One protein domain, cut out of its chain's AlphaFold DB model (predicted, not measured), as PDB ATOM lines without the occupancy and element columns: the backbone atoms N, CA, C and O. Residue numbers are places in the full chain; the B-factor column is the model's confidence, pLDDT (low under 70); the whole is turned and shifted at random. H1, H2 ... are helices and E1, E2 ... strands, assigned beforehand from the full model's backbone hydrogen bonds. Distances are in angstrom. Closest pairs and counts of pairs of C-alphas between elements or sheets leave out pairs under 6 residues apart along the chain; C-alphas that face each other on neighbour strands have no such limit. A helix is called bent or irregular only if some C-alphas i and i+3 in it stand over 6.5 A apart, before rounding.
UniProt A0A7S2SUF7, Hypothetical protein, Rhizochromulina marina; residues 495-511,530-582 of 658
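What this domain is: This is residues 495 to 511 and 530 to 582 of the 658 residues of the protein "Hypothetical protein" of Rhizochromulina marina (UniProt A0A7S2SUF7). A small three-stranded sheet has the longest helix, H2, packed over one face, while the other face has no named helix. H1 bridges H2 and H3: it touches both, and H3 follows E3 at the end of the sheet where E1 begins. The printed part has 70 residues with three named helices and three named strands, in the order H1 E1 H2 E2 E3 H3; the sheet runs E1, E3, E2, antiparallel throughout. The class is mixed, helices and strands, with 46 residues in named elements. The whole is compact, with a radius of gyration of the C-alphas of 11.3 A, and rounded, spanning 31 by 28 by 18 A.

Where its parts are: Begin with the sheet at C-alpha 533, printed at (50.711, -2.194, 43.446); from there E1, residues 533 to 537, runs 13.2 A to C-alpha 537. Next look at E3, residues 568 to 572, which is 12.6 A long, and then at E2, residues 559 to 562, which is 10.3 A long. Find C-alpha 541 at (34.420, -4.571, 33.243); there H2, residues 541 to 555, begins, and it runs 20.9 A to C-alpha 555. H2 is irregular: C-alphas 548 and 551 are 7.9 A apart, against about 5 A in a regular helix, and its line is a rough one. H1, residues 495 to 503, opens the printed part and is 12.9 A long. H3, residues 574 to 581, is 11.1 A long and ends at C-alpha 581, printed at (51.617, 1.440, 27.493).

How they stand to each other: Start at E3, the inner strand, with the edge strands E1 and E2 as its neighbours. E1 and E3 are antiparallel, their directions at 150 degrees; look for N 535 and O 570, 2.9 A apart, and N 570 and O 535, 2.8 A apart, within hydrogen-bond range. E2 and E3 form a hairpin, antiparallel at 161 degrees, where N 561 and O 569 are 2.8 A apart. A short pairing joins residues 506 to 507 to residues 535 to 536 of E1, antiparallel. H2 is on the sheet at a height of 9.6 A, over E3 and E2, and makes two layers with it, helix on one face. On the local plane its line stands at 31 degrees to that of E2, only just slantwise to the strands. E1, H2 and E2 form a split strand-helix-strand unit, two strands running the same way with E3 between them, and its crossover is right-handed. H1 is not on the sheet; it touches H2, with the C-alphas of Cys 497 and Cys 549 closest at 5.6 A, at a steep tilt of 53 degrees, opposite ways. H1 also touches H3 at a steep tilt of 53 degrees, opposite ways, with the C-alphas of Gly 498 and Asp 580 closest at 5.5 A. H3 is not on the sheet, and H2 and H3 are apart. Of the O i to N i+4 pairs, 4 of 5 in H1, 7 of 11 in H2 and 3 of 4 in H3 are within hydrogen-bond range.

The domain as a whole: The two C-alphas farthest apart are those of Gly 495 and Ser 511, at 32.6 A. Look for the cut after Ser 511: residues 512 to 529 are not printed, and C-alphas 511 and 530 are 24.1 A apart across it. The link from H1 to E1 runs across this cut; the links E1 to H2, H2 to E2, E2 to E3 and E3 to H3 are tight. The mean pLDDT of the printed part is 77.6, and residues 507 to 511, 530 to 531 and 541 to 545 are under 70, where the model's confidence is low.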
ATOM      1  N   GLY A 495      50.636  -6.785  24.327       74.50
ATOM      2  CA  GLY A 495      49.792  -6.445  23.180       74.50
ATOM      3  C   GLY A 495      48.567  -5.601  23.557       74.50
ATOM      4  O   GLY A 495      48.571  -4.871  24.554       74.50
ATOM      5  N   LYS A 496      47.484  -5.718  22.775       71.00
ATOM      6  CA  LYS A 496      46.184  -5.067  23.060       71.00
ATOM      7  C   LYS A 496      45.687  -5.332  24.481       71.00
ATOM      8  O   LYS A 496      45.134  -4.431  25.109       71.00
ATOM      9  N   CYS A 497      45.960  -6.531  25.004       75.19
ATOM     10  CA  CYS A 497      45.588  -6.917  26.357       75.19
ATOM     11  C   CYS A 497      46.175  -5.975  27.404       75.19
ATOM     12  O   CYS A 497      45.437  -5.542  28.276       75.19
ATOM     13  N   GLY A 498      47.450  -5.596  27.307       75.00
ATOM     14  CA  GLY A 498      48.065  -4.655  28.245       75.00
ATOM     15  C   GLY A 498      47.407  -3.293  28.238       75.00
ATOM     16  O   GLY A 498      47.019  -2.784  29.286       75.00
ATOM     17  N   GLN A 499      47.258  -2.698  27.057       74.44
ATOM     18  CA  GLN A 499      46.721  -1.345  26.950       74.44
ATOM     19  C   GLN A 499      45.278  -1.265  27.462       74.44
ATOM     20  O   GLN A 499      44.962  -0.380  28.256       74.44
ATOM     21  N   GLU A 500      44.416  -2.199  27.053       75.56
ATOM     22  CA  GLU A 500      43.028  -2.250  27.520       75.56
ATOM     23  C   GLU A 500      42.941  -2.580  29.013       75.56
ATOM     24  O   GLU A 500      42.115  -2.007  29.728       75.56
ATOM     25  N   PHE A 501      43.811  -3.468  29.498       80.88
ATOM     26  CA  PHE A 501      43.864  -3.862  30.899       80.88
ATOM     27  C   PHE A 501      44.297  -2.708  31.802       80.88
ATOM     28  O   PHE A 501      43.557  -2.347  32.717       80.88
ATOM     29  N   PHE A 502      45.455  -2.094  31.535       80.31
ATOM     30  CA  PHE A 502      45.993  -1.006  32.353       80.31
ATOM     31  C   PHE A 502      45.118   0.251  32.290       80.31
ATOM     32  O   PHE A 502      44.926   0.892  33.320       80.31
ATOM     33  N   ALA A 503      44.494   0.556  31.145       78.50
ATOM     34  CA  ALA A 503      43.560   1.681  31.031       78.50
ATOM     35  C   ALA A 503      42.276   1.509  31.869       78.50
ATOM     36  O   ALA A 503      41.653   2.501  32.246       78.50
ATOM     37  N   LYS A 504      41.871   0.264  32.164       79.44
ATOM     38  CA  LYS A 504      40.685  -0.063  32.975       79.44
ATOM     39  C   LYS A 504      40.996  -0.239  34.469       79.44
ATOM     40  O   LYS A 504      40.066  -0.440  35.255       79.44
ATOM     41  N   LEU A 505      42.266  -0.183  34.888       79.06
ATOM     42  CA  LEU A 505      42.623  -0.297  36.302       79.06
ATOM     43  C   LEU A 505      42.247   0.979  37.054       79.06
ATOM     44  O   LEU A 505      42.823   2.044  36.845       79.06
ATOM     45  N   ASN A 506      41.337   0.849  38.016       71.25
ATOM     46  CA  ASN A 506      41.093   1.915  38.973       71.25
ATOM     47  C   ASN A 506      42.149   1.837  40.075       71.25
ATOM     48  O   ASN A 506      42.340   0.797  40.720       71.25
ATOM     49  N   SER A 507      42.857   2.946  40.299       63.00
ATOM     50  CA  SER A 507      43.769   3.052  41.433       63.00
ATOM     51  C   SER A 507      42.978   2.837  42.718       63.00
ATOM     52  O   SER A 507      41.984   3.527  42.950       63.00
ATOM     53  N   PHE A 508      43.426   1.905  43.557       52.91
ATOM     54  CA  PHE A 508      42.859   1.694  44.882       52.91
ATOM     55  C   PHE A 508      43.093   2.964  45.714       52.91
ATOM     56  O   PHE A 508      44.174   3.162  46.263       52.91
ATOM     57  N   ALA A 509      42.116   3.871  45.750       50.62
ATOM     58  CA  ALA A 509      42.089   4.971  46.700       50.62
ATOM     59  C   ALA A 509      41.366   4.436  47.938       50.62
ATOM     60  O   ALA A 509      40.146   4.275  47.893       50.62
ATOM     61  N   PRO A 510      42.069   4.075  49.025       49.41
ATOM     62  CA  PRO A 510      41.385   3.632  50.222       49.41
ATOM     63  C   PRO A 510      40.571   4.810  50.767       49.41
ATOM     64  O   PRO A 510      41.111   5.726  51.379       49.41
ATOM     65  N   SER A 511      39.251   4.776  50.576       44.84
ATOM     66  CA  SER A 511      38.308   5.714  51.207       44.84
ATOM     67  C   SER A 511      38.311   5.593  52.737       44.84
ATOM     68  O   SER A 511      37.750   6.432  53.435       44.84
ATOM     69  N   VAL A 530      60.572  -3.660  45.651       56.50
ATOM     70  CA  VAL A 530      59.797  -2.917  44.643       56.50
ATOM     71  C   VAL A 530      58.319  -3.174  44.933       56.50
ATOM     72  O   VAL A 530      57.875  -4.319  44.870       56.50
ATOM     73  N   GLN A 531      57.601  -2.130  45.347       68.69
ATOM     74  CA  GLN A 531      56.230  -2.236  45.834       68.69
ATOM     75  C   GLN A 531      55.336  -2.734  44.697       68.69
ATOM     76  O   GLN A 531      55.091  -2.018  43.725       68.69
ATOM     77  N   GLU A 532      54.880  -3.982  44.795       80.12
ATOM     78  CA  GLU A 532      53.747  -4.439  43.999       80.12
ATOM     79  C   GLU A 532      52.551  -3.550  44.340       80.12
ATOM     80  O   GLU A 532      52.247  -3.310  45.511       80.12
ATOM     81  N   LYS A 533      51.903  -3.018  43.309       84.88
ATOM     82  CA  LYS A 533      50.711  -2.194  43.446       84.88
ATOM     83  C   LYS A 533      49.496  -3.099  43.327       84.88
ATOM     84  O   LYS A 533      49.422  -3.931  42.423       84.88
ATOM     85  N   VAL A 534      48.542  -2.900  44.231       84.81
ATOM     86  CA  VAL A 534      47.208  -3.492  44.129       84.81
ATOM     87  C   VAL A 534      46.311  -2.495  43.423       84.81
ATOM     88  O   VAL A 534      46.245  -1.324  43.792       84.81
ATOM     89  N   SER A 535      45.633  -2.934  42.379       85.75
ATOM     90  CA  SER A 535      44.512  -2.207  41.784       85.75
ATOM     91  C   SER A 535      43.311  -3.134  41.728       85.75
ATOM     92  O   SER A 535      43.455  -4.345  41.890       85.75
ATOM     93  N   TYR A 536      42.123  -2.573  41.555       82.62
ATOM     94  CA  TYR A 536      40.915  -3.375  41.430       82.62
ATOM     95  C   TYR A 536      40.205  -3.051  40.124       82.62
ATOM     96  O   TYR A 536      40.285  -1.932  39.609       82.62
ATOM     97  N   MET A 537      39.521  -4.052  39.591       81.88
ATOM     98  CA  MET A 537      38.648  -3.914  38.439       81.88
ATOM     99  C   MET A 537      37.224  -4.240  38.886       81.88
ATOM    100  O   MET A 537      36.989  -5.280  39.509       81.88
ATOM    101  N   THR A 538      36.297  -3.319  38.616       82.06
ATOM    102  CA  THR A 538      34.886  -3.457  38.991       82.06
ATOM    103  C   THR A 538      34.163  -4.396  38.042       82.06
ATOM    104  O   THR A 538      34.353  -4.339  36.822       82.06
ATOM    105  N   TRP A 539      33.252  -5.200  38.574       73.19
ATOM    106  CA  TRP A 539      32.264  -5.890  37.746       73.19
ATOM    107  C   TRP A 539      31.349  -4.883  37.009       73.19
ATOM    108  O   TRP A 539      30.966  -3.887  37.625       73.19
ATOM    109  N   PRO A 540      30.953  -5.083  35.729       73.56
ATOM    110  CA  PRO A 540      31.245  -6.196  34.814       73.56
ATOM    111  C   PRO A 540      32.506  -6.015  33.943       73.56
ATOM    112  O   PRO A 540      32.856  -6.934  33.203       73.56
ATOM    113  N   SER A 541      33.209  -4.878  34.032       65.62
ATOM    114  CA  SER A 541      34.420  -4.571  33.243       65.62
ATOM    115  C   SER A 541      35.508  -5.646  33.365       65.62
ATOM    116  O   SER A 541      36.215  -5.931  32.398       65.62
ATOM    117  N   SER A 542      35.583  -6.279  34.538       65.06
ATOM    118  CA  SER A 542      36.443  -7.424  34.856       65.06
ATOM    119  C   SER A 542      36.235  -8.637  33.953       65.06
ATOM    120  O   SER A 542      37.195  -9.320  33.622       65.06
ATOM    121  N   LEU A 543      34.993  -8.915  33.554       68.12
ATOM    122  CA  LEU A 543      34.632 -10.121  32.807       68.12
ATOM    123  C   LEU A 543      35.070 -10.006  31.343       68.12
ATOM    124  O   LEU A 543      35.691 -10.914  30.799       68.12
ATOM    125  N   GLU A 544      34.797  -8.851  30.736       68.19
ATOM    126  CA  GLU A 544      35.164  -8.555  29.351       68.19
ATOM    127  C   GLU A 544      36.689  -8.519  29.184       68.19
ATOM    128  O   GLU A 544      37.225  -9.235  28.342       68.19
ATOM    129  N   ALA A 545      37.393  -7.771  30.043       64.25
ATOM    130  CA  ALA A 545      38.844  -7.604  29.948       64.25
ATOM    131  C   ALA A 545      39.633  -8.891  30.258       64.25
ATOM    132  O   ALA A 545      40.691  -9.116  29.679       64.25
ATOM    133  N   MET A 546      39.142  -9.751  31.158       71.12
ATOM    134  CA  MET A 546      39.861 -10.975  31.545       71.12
ATOM    135  C   MET A 546      39.557 -12.180  30.659       71.12
ATOM    136  O   MET A 546      40.400 -13.073  30.568       71.12
ATOM    137  N   SER A 547      38.382 -12.236  30.021       73.06
ATOM    138  CA  SER A 547      37.935 -13.434  29.292       73.06
ATOM    139  C   SER A 547      38.848 -13.838  28.126       73.06
ATOM    140  O   SER A 547      38.950 -15.026  27.826       73.06
ATOM    141  N   SER A 548      39.555 -12.884  27.512       74.56
ATOM    142  CA  SER A 548      40.499 -13.125  26.411       74.56
ATOM    143  C   SER A 548      41.976 -12.962  26.797       74.56
ATOM    144  O   SER A 548      42.839 -13.505  26.110       74.56
ATOM    145  N   CYS A 549      42.284 -12.252  27.889       80.69
ATOM    146  CA  CYS A 549      43.643 -11.788  28.196       80.69
ATOM    147  C   CYS A 549      44.273 -12.390  29.460       80.69
ATOM    148  O   CYS A 549      45.456 -12.156  29.710       80.69
ATOM    149  N   SER A 550      43.528 -13.173  30.250       82.56
ATOM    150  CA  SER A 550      43.993 -13.711  31.539       82.56
ATOM    151  C   SER A 550      45.330 -14.450  31.443       82.56
ATOM    152  O   SER A 550      46.256 -14.137  32.186       82.56
ATOM    153  N   ARG A 551      45.467 -15.361  30.471       78.94
ATOM    154  CA  ARG A 551      46.694 -16.146  30.271       78.94
ATOM    155  C   ARG A 551      47.905 -15.260  29.966       78.94
ATOM    156  O   ARG A 551      48.966 -15.464  30.540       78.94
ATOM    157  N   ILE A 552      47.736 -14.264  29.094       79.00
ATOM    158  CA  ILE A 552      48.817 -13.349  28.697       79.00
ATOM    159  C   ILE A 552      49.247 -12.492  29.892       79.00
ATOM    160  O   ILE A 552      50.437 -12.314  30.120       79.00
ATOM    161  N   LEU A 553      48.293 -11.993  30.683       83.94
ATOM    162  CA  LEU A 553      48.576 -11.177  31.864       83.94
ATOM    163  C   LEU A 553      49.283 -11.984  32.964       83.94
ATOM    164  O   LEU A 553      50.244 -11.496  33.558       83.94
ATOM    165  N   GLU A 554      48.871 -13.231  33.194       84.81
ATOM    166  CA  GLU A 554      49.541 -14.140  34.133       84.81
ATOM    167  C   GLU A 554      50.973 -14.475  33.692       84.81
ATOM    168  O   GLU A 554      51.895 -14.411  34.506       84.81
ATOM    169  N   GLU A 555      51.190 -14.751  32.400       80.81
ATOM    170  CA  GLU A 555      52.530 -14.940  31.817       80.81
ATOM    171  C   GLU A 555      53.395 -13.671  31.925       80.81
ATOM    172  O   GLU A 555      54.616 -13.746  32.091       80.81
ATOM    173  N   ALA A 556      52.761 -12.496  31.909       82.25
ATOM    174  CA  ALA A 556      53.392 -11.203  32.155       82.25
ATOM    175  C   ALA A 556      53.690 -10.950  33.646       82.25
ATOM    176  O   ALA A 556      54.303  -9.947  34.006       82.25
ATOM    177  N   GLY A 557      53.278 -11.863  34.528       85.69
ATOM    178  CA  GLY A 557      53.462 -11.792  35.974       85.69
ATOM    179  C   GLY A 557      52.487 -10.859  36.689       85.69
ATOM    180  O   GLY A 557      52.753 -10.459  37.826       85.69
ATOM    181  N   VAL A 558      51.364 -10.528  36.049       88.94
ATOM    182  CA  VAL A 558      50.204  -9.923  36.705       88.94
ATOM    183  C   VAL A 558      49.459 -11.022  37.454       88.94
ATOM    184  O   VAL A 558      49.056 -12.023  36.870       88.94
ATOM    185  N   ARG A 559      49.252 -10.846  38.761       89.31
ATOM    186  CA  ARG A 559      48.484 -11.809  39.563       89.31
ATOM    187  C   ARG A 559      47.083 -11.283  39.783       89.31
ATOM    188  O   ARG A 559      46.914 -10.184  40.309       89.31
ATOM    189  N   VAL A 560      46.087 -12.080  39.426       86.00
ATOM    190  CA  VAL A 560      44.681 -11.722  39.597       86.00
ATOM    191  C   VAL A 560      44.063 -12.616  40.663       86.00
ATOM    192  O   VAL A 560      44.176 -13.835  40.624       86.00
ATOM    193  N   THR A 561      43.430 -11.999  41.654       87.31
ATOM    194  CA  THR A 561      42.756 -12.680  42.766       87.31
ATOM    195  C   THR A 561      41.334 -12.156  42.894       87.31
ATOM    196  O   THR A 561      41.087 -10.979  42.643       87.31
ATOM    197  N   SER A 562      40.383 -13.002  43.281       82.50
ATOM    198  CA  SER A 562      39.006 -12.567  43.533       82.50
ATOM    199  C   SER A 562      38.930 -11.729  44.810       82.50
ATOM    200  O   SER A 562      39.332 -12.191  45.879       82.50
ATOM    201  N   GLY A 563      38.397 -10.516  44.696       79.81
ATOM    202  CA  GLY A 563      38.067  -9.645  45.815       79.81
ATOM    203  C   GLY A 563      36.678  -9.925  46.394       79.81
ATOM    204  O   GLY A 563      35.890 -10.717  45.873       79.81
ATOM    205  N   TRP A 564      36.359  -9.241  47.490       78.56
ATOM    206  CA  TRP A 564      35.025  -9.280  48.092       78.56
ATOM    207  C   TRP A 564      34.010  -8.607  47.157       78.56
ATOM    208  O   TRP A 564      34.241  -7.490  46.712       78.56
ATOM    209  N   GLY A 565      32.887  -9.272  46.868       78.06
ATOM    210  CA  GLY A 565      31.809  -8.694  46.051       78.06
ATOM    211  C   GLY A 565      31.904  -8.926  44.538       78.06
ATOM    212  O   GLY A 565      31.112  -8.350  43.803       78.06
ATOM    213  N   GLY A 566      32.819  -9.783  44.065       77.12
ATOM    214  CA  GLY A 566      32.952 -10.122  42.638       77.12
ATOM    215  C   GLY A 566      33.938  -9.246  41.857       77.12
ATOM    216  O   GLY A 566      34.143  -9.472  40.665       77.12
ATOM    217  N   ASP A 567      34.582  -8.288  42.525       81.19
ATOM    218  CA  ASP A 567      35.688  -7.516  41.959       81.19
ATOM    219  C   ASP A 567      36.950  -8.375  41.805       81.19
ATOM    220  O   ASP A 567      37.139  -9.379  42.498       81.19
ATOM    221  N   LEU A 568      37.855  -7.960  40.918       84.69
ATOM    222  CA  LEU A 568      39.165  -8.594  40.759       84.69
ATOM    223  C   LEU A 568      40.250  -7.695  41.333       84.69
ATOM    224  O   LEU A 568      40.366  -6.533  40.954       84.69
ATOM    225  N   TRP A 569      41.050  -8.240  42.242       86.31
ATOM    226  CA  TRP A 569      42.252  -7.609  42.771       86.31
ATOM    227  C   TRP A 569      43.441  -8.014  41.915       86.31
ATOM    228  O   TRP A 569      43.743  -9.199  41.768       86.31
ATOM    229  N   VAL A 570      44.116  -7.014  41.373       86.94
ATOM    230  CA  VAL A 570      45.228  -7.156  40.447       86.94
ATOM    231  C   VAL A 570      46.504  -6.695  41.133       86.94
ATOM    232  O   VAL A 570      46.612  -5.537  41.535       86.94
ATOM    233  N   TRP A 571      47.483  -7.589  41.213       88.75
ATOM    234  CA  TRP A 571      48.825  -7.318  41.713       88.75
ATOM    235  C   TRP A 571      49.788  -7.246  40.535       88.75
ATOM    236  O   TRP A 571      49.955  -8.220  39.801       88.75
ATOM    237  N   TYR A 572      50.432  -6.097  40.361       89.44
ATOM    238  CA  TYR A 572      51.405  -5.872  39.292       89.44
ATOM    239  C   TYR A 572      52.483  -4.890  39.747       89.44
ATOM    240  O   TYR A 572      52.348  -4.197  40.760       89.44
ATOM    241  N   ARG A 573      53.578  -4.813  38.993       89.38
ATOM    242  CA  ARG A 573      54.592  -3.775  39.203       89.38
ATOM    243  C   ARG A 573      54.195  -2.530  38.418       89.38
ATOM    244  O   ARG A 573      53.985  -2.661  37.218       89.38
ATOM    245  N   PRO A 574      54.187  -1.322  39.007       86.19
ATOM    246  CA  PRO A 574      53.861  -0.096  38.270       86.19
ATOM    247  C   PRO A 574      54.695   0.112  37.000       86.19
ATOM    248  O   PRO A 574      54.218   0.651  36.015       86.19
ATOM    249  N   ALA A 575      55.939  -0.364  36.986       89.31
ATOM    250  CA  ALA A 575      56.783  -0.280  35.802       89.31
ATOM    251  C   ALA A 575      56.318  -1.183  34.638       89.31
ATOM    252  O   ALA A 575      56.688  -0.914  33.503       89.31
ATOM    253  N   MET A 576      55.497  -2.214  34.885       89.69
ATOM    254  CA  MET A 576      54.869  -3.007  33.816       89.69
ATOM    255  C   MET A 576      53.919  -2.146  32.995       89.69
ATOM    256  O   MET A 576      53.964  -2.207  31.779       89.69
ATOM    257  N   GLU A 577      53.148  -1.272  33.646       86.38
ATOM    258  CA  GLU A 577      52.262  -0.322  32.967       86.38
ATOM    259  C   GLU A 577      53.056   0.578  32.013       86.38
ATOM    260  O   GLU A 577      52.667   0.751  30.860       86.38
ATOM    261  N   ALA A 578      54.212   1.087  32.447       86.69
ATOM    262  CA  ALA A 578      55.091   1.874  31.584       86.69
ATOM    263  C   ALA A 578      55.659   1.050  30.414       86.69
ATOM    264  O   ALA A 578      55.736   1.554  29.298       86.69
ATOM    265  N   LEU A 579      56.009  -0.222  30.629       83.94
ATOM    266  CA  LEU A 579      56.485  -1.113  29.561       83.94
ATOM    267  C   LEU A 579      55.374  -1.511  28.578       83.94
ATOM    268  O   LEU A 579      55.652  -1.684  27.394       83.94
ATOM    269  N   ASP A 580      54.134  -1.643  29.055       79.56
ATOM    270  CA  ASP A 580      52.969  -2.067  28.273       79.56
ATOM    271  C   ASP A 580      52.278  -0.933  27.518       79.56
ATOM    272  O   ASP A 580      51.782  -1.130  26.411       79.56
ATOM    273  N   THR A 581      52.272   0.268  28.089       78.94
ATOM    274  CA  THR A 581      51.617   1.440  27.493       78.94
ATOM    275  C   THR A 581      52.603   2.407  26.842       78.94
ATOM    276  O   THR A 581      52.193   3.304  26.110       78.94
ATOM    277  N   GLY A 582      53.900   2.274  27.137       78.50
ATOM    278  CA  GLY A 582      54.934   3.241  26.766       78.50
ATOM    279  C   GLY A 582      54.875   4.554  27.558       78.50
ATOM    280  O   GLY A 582      55.782   5.381  27.448       78.50
TER     281      GLY A 582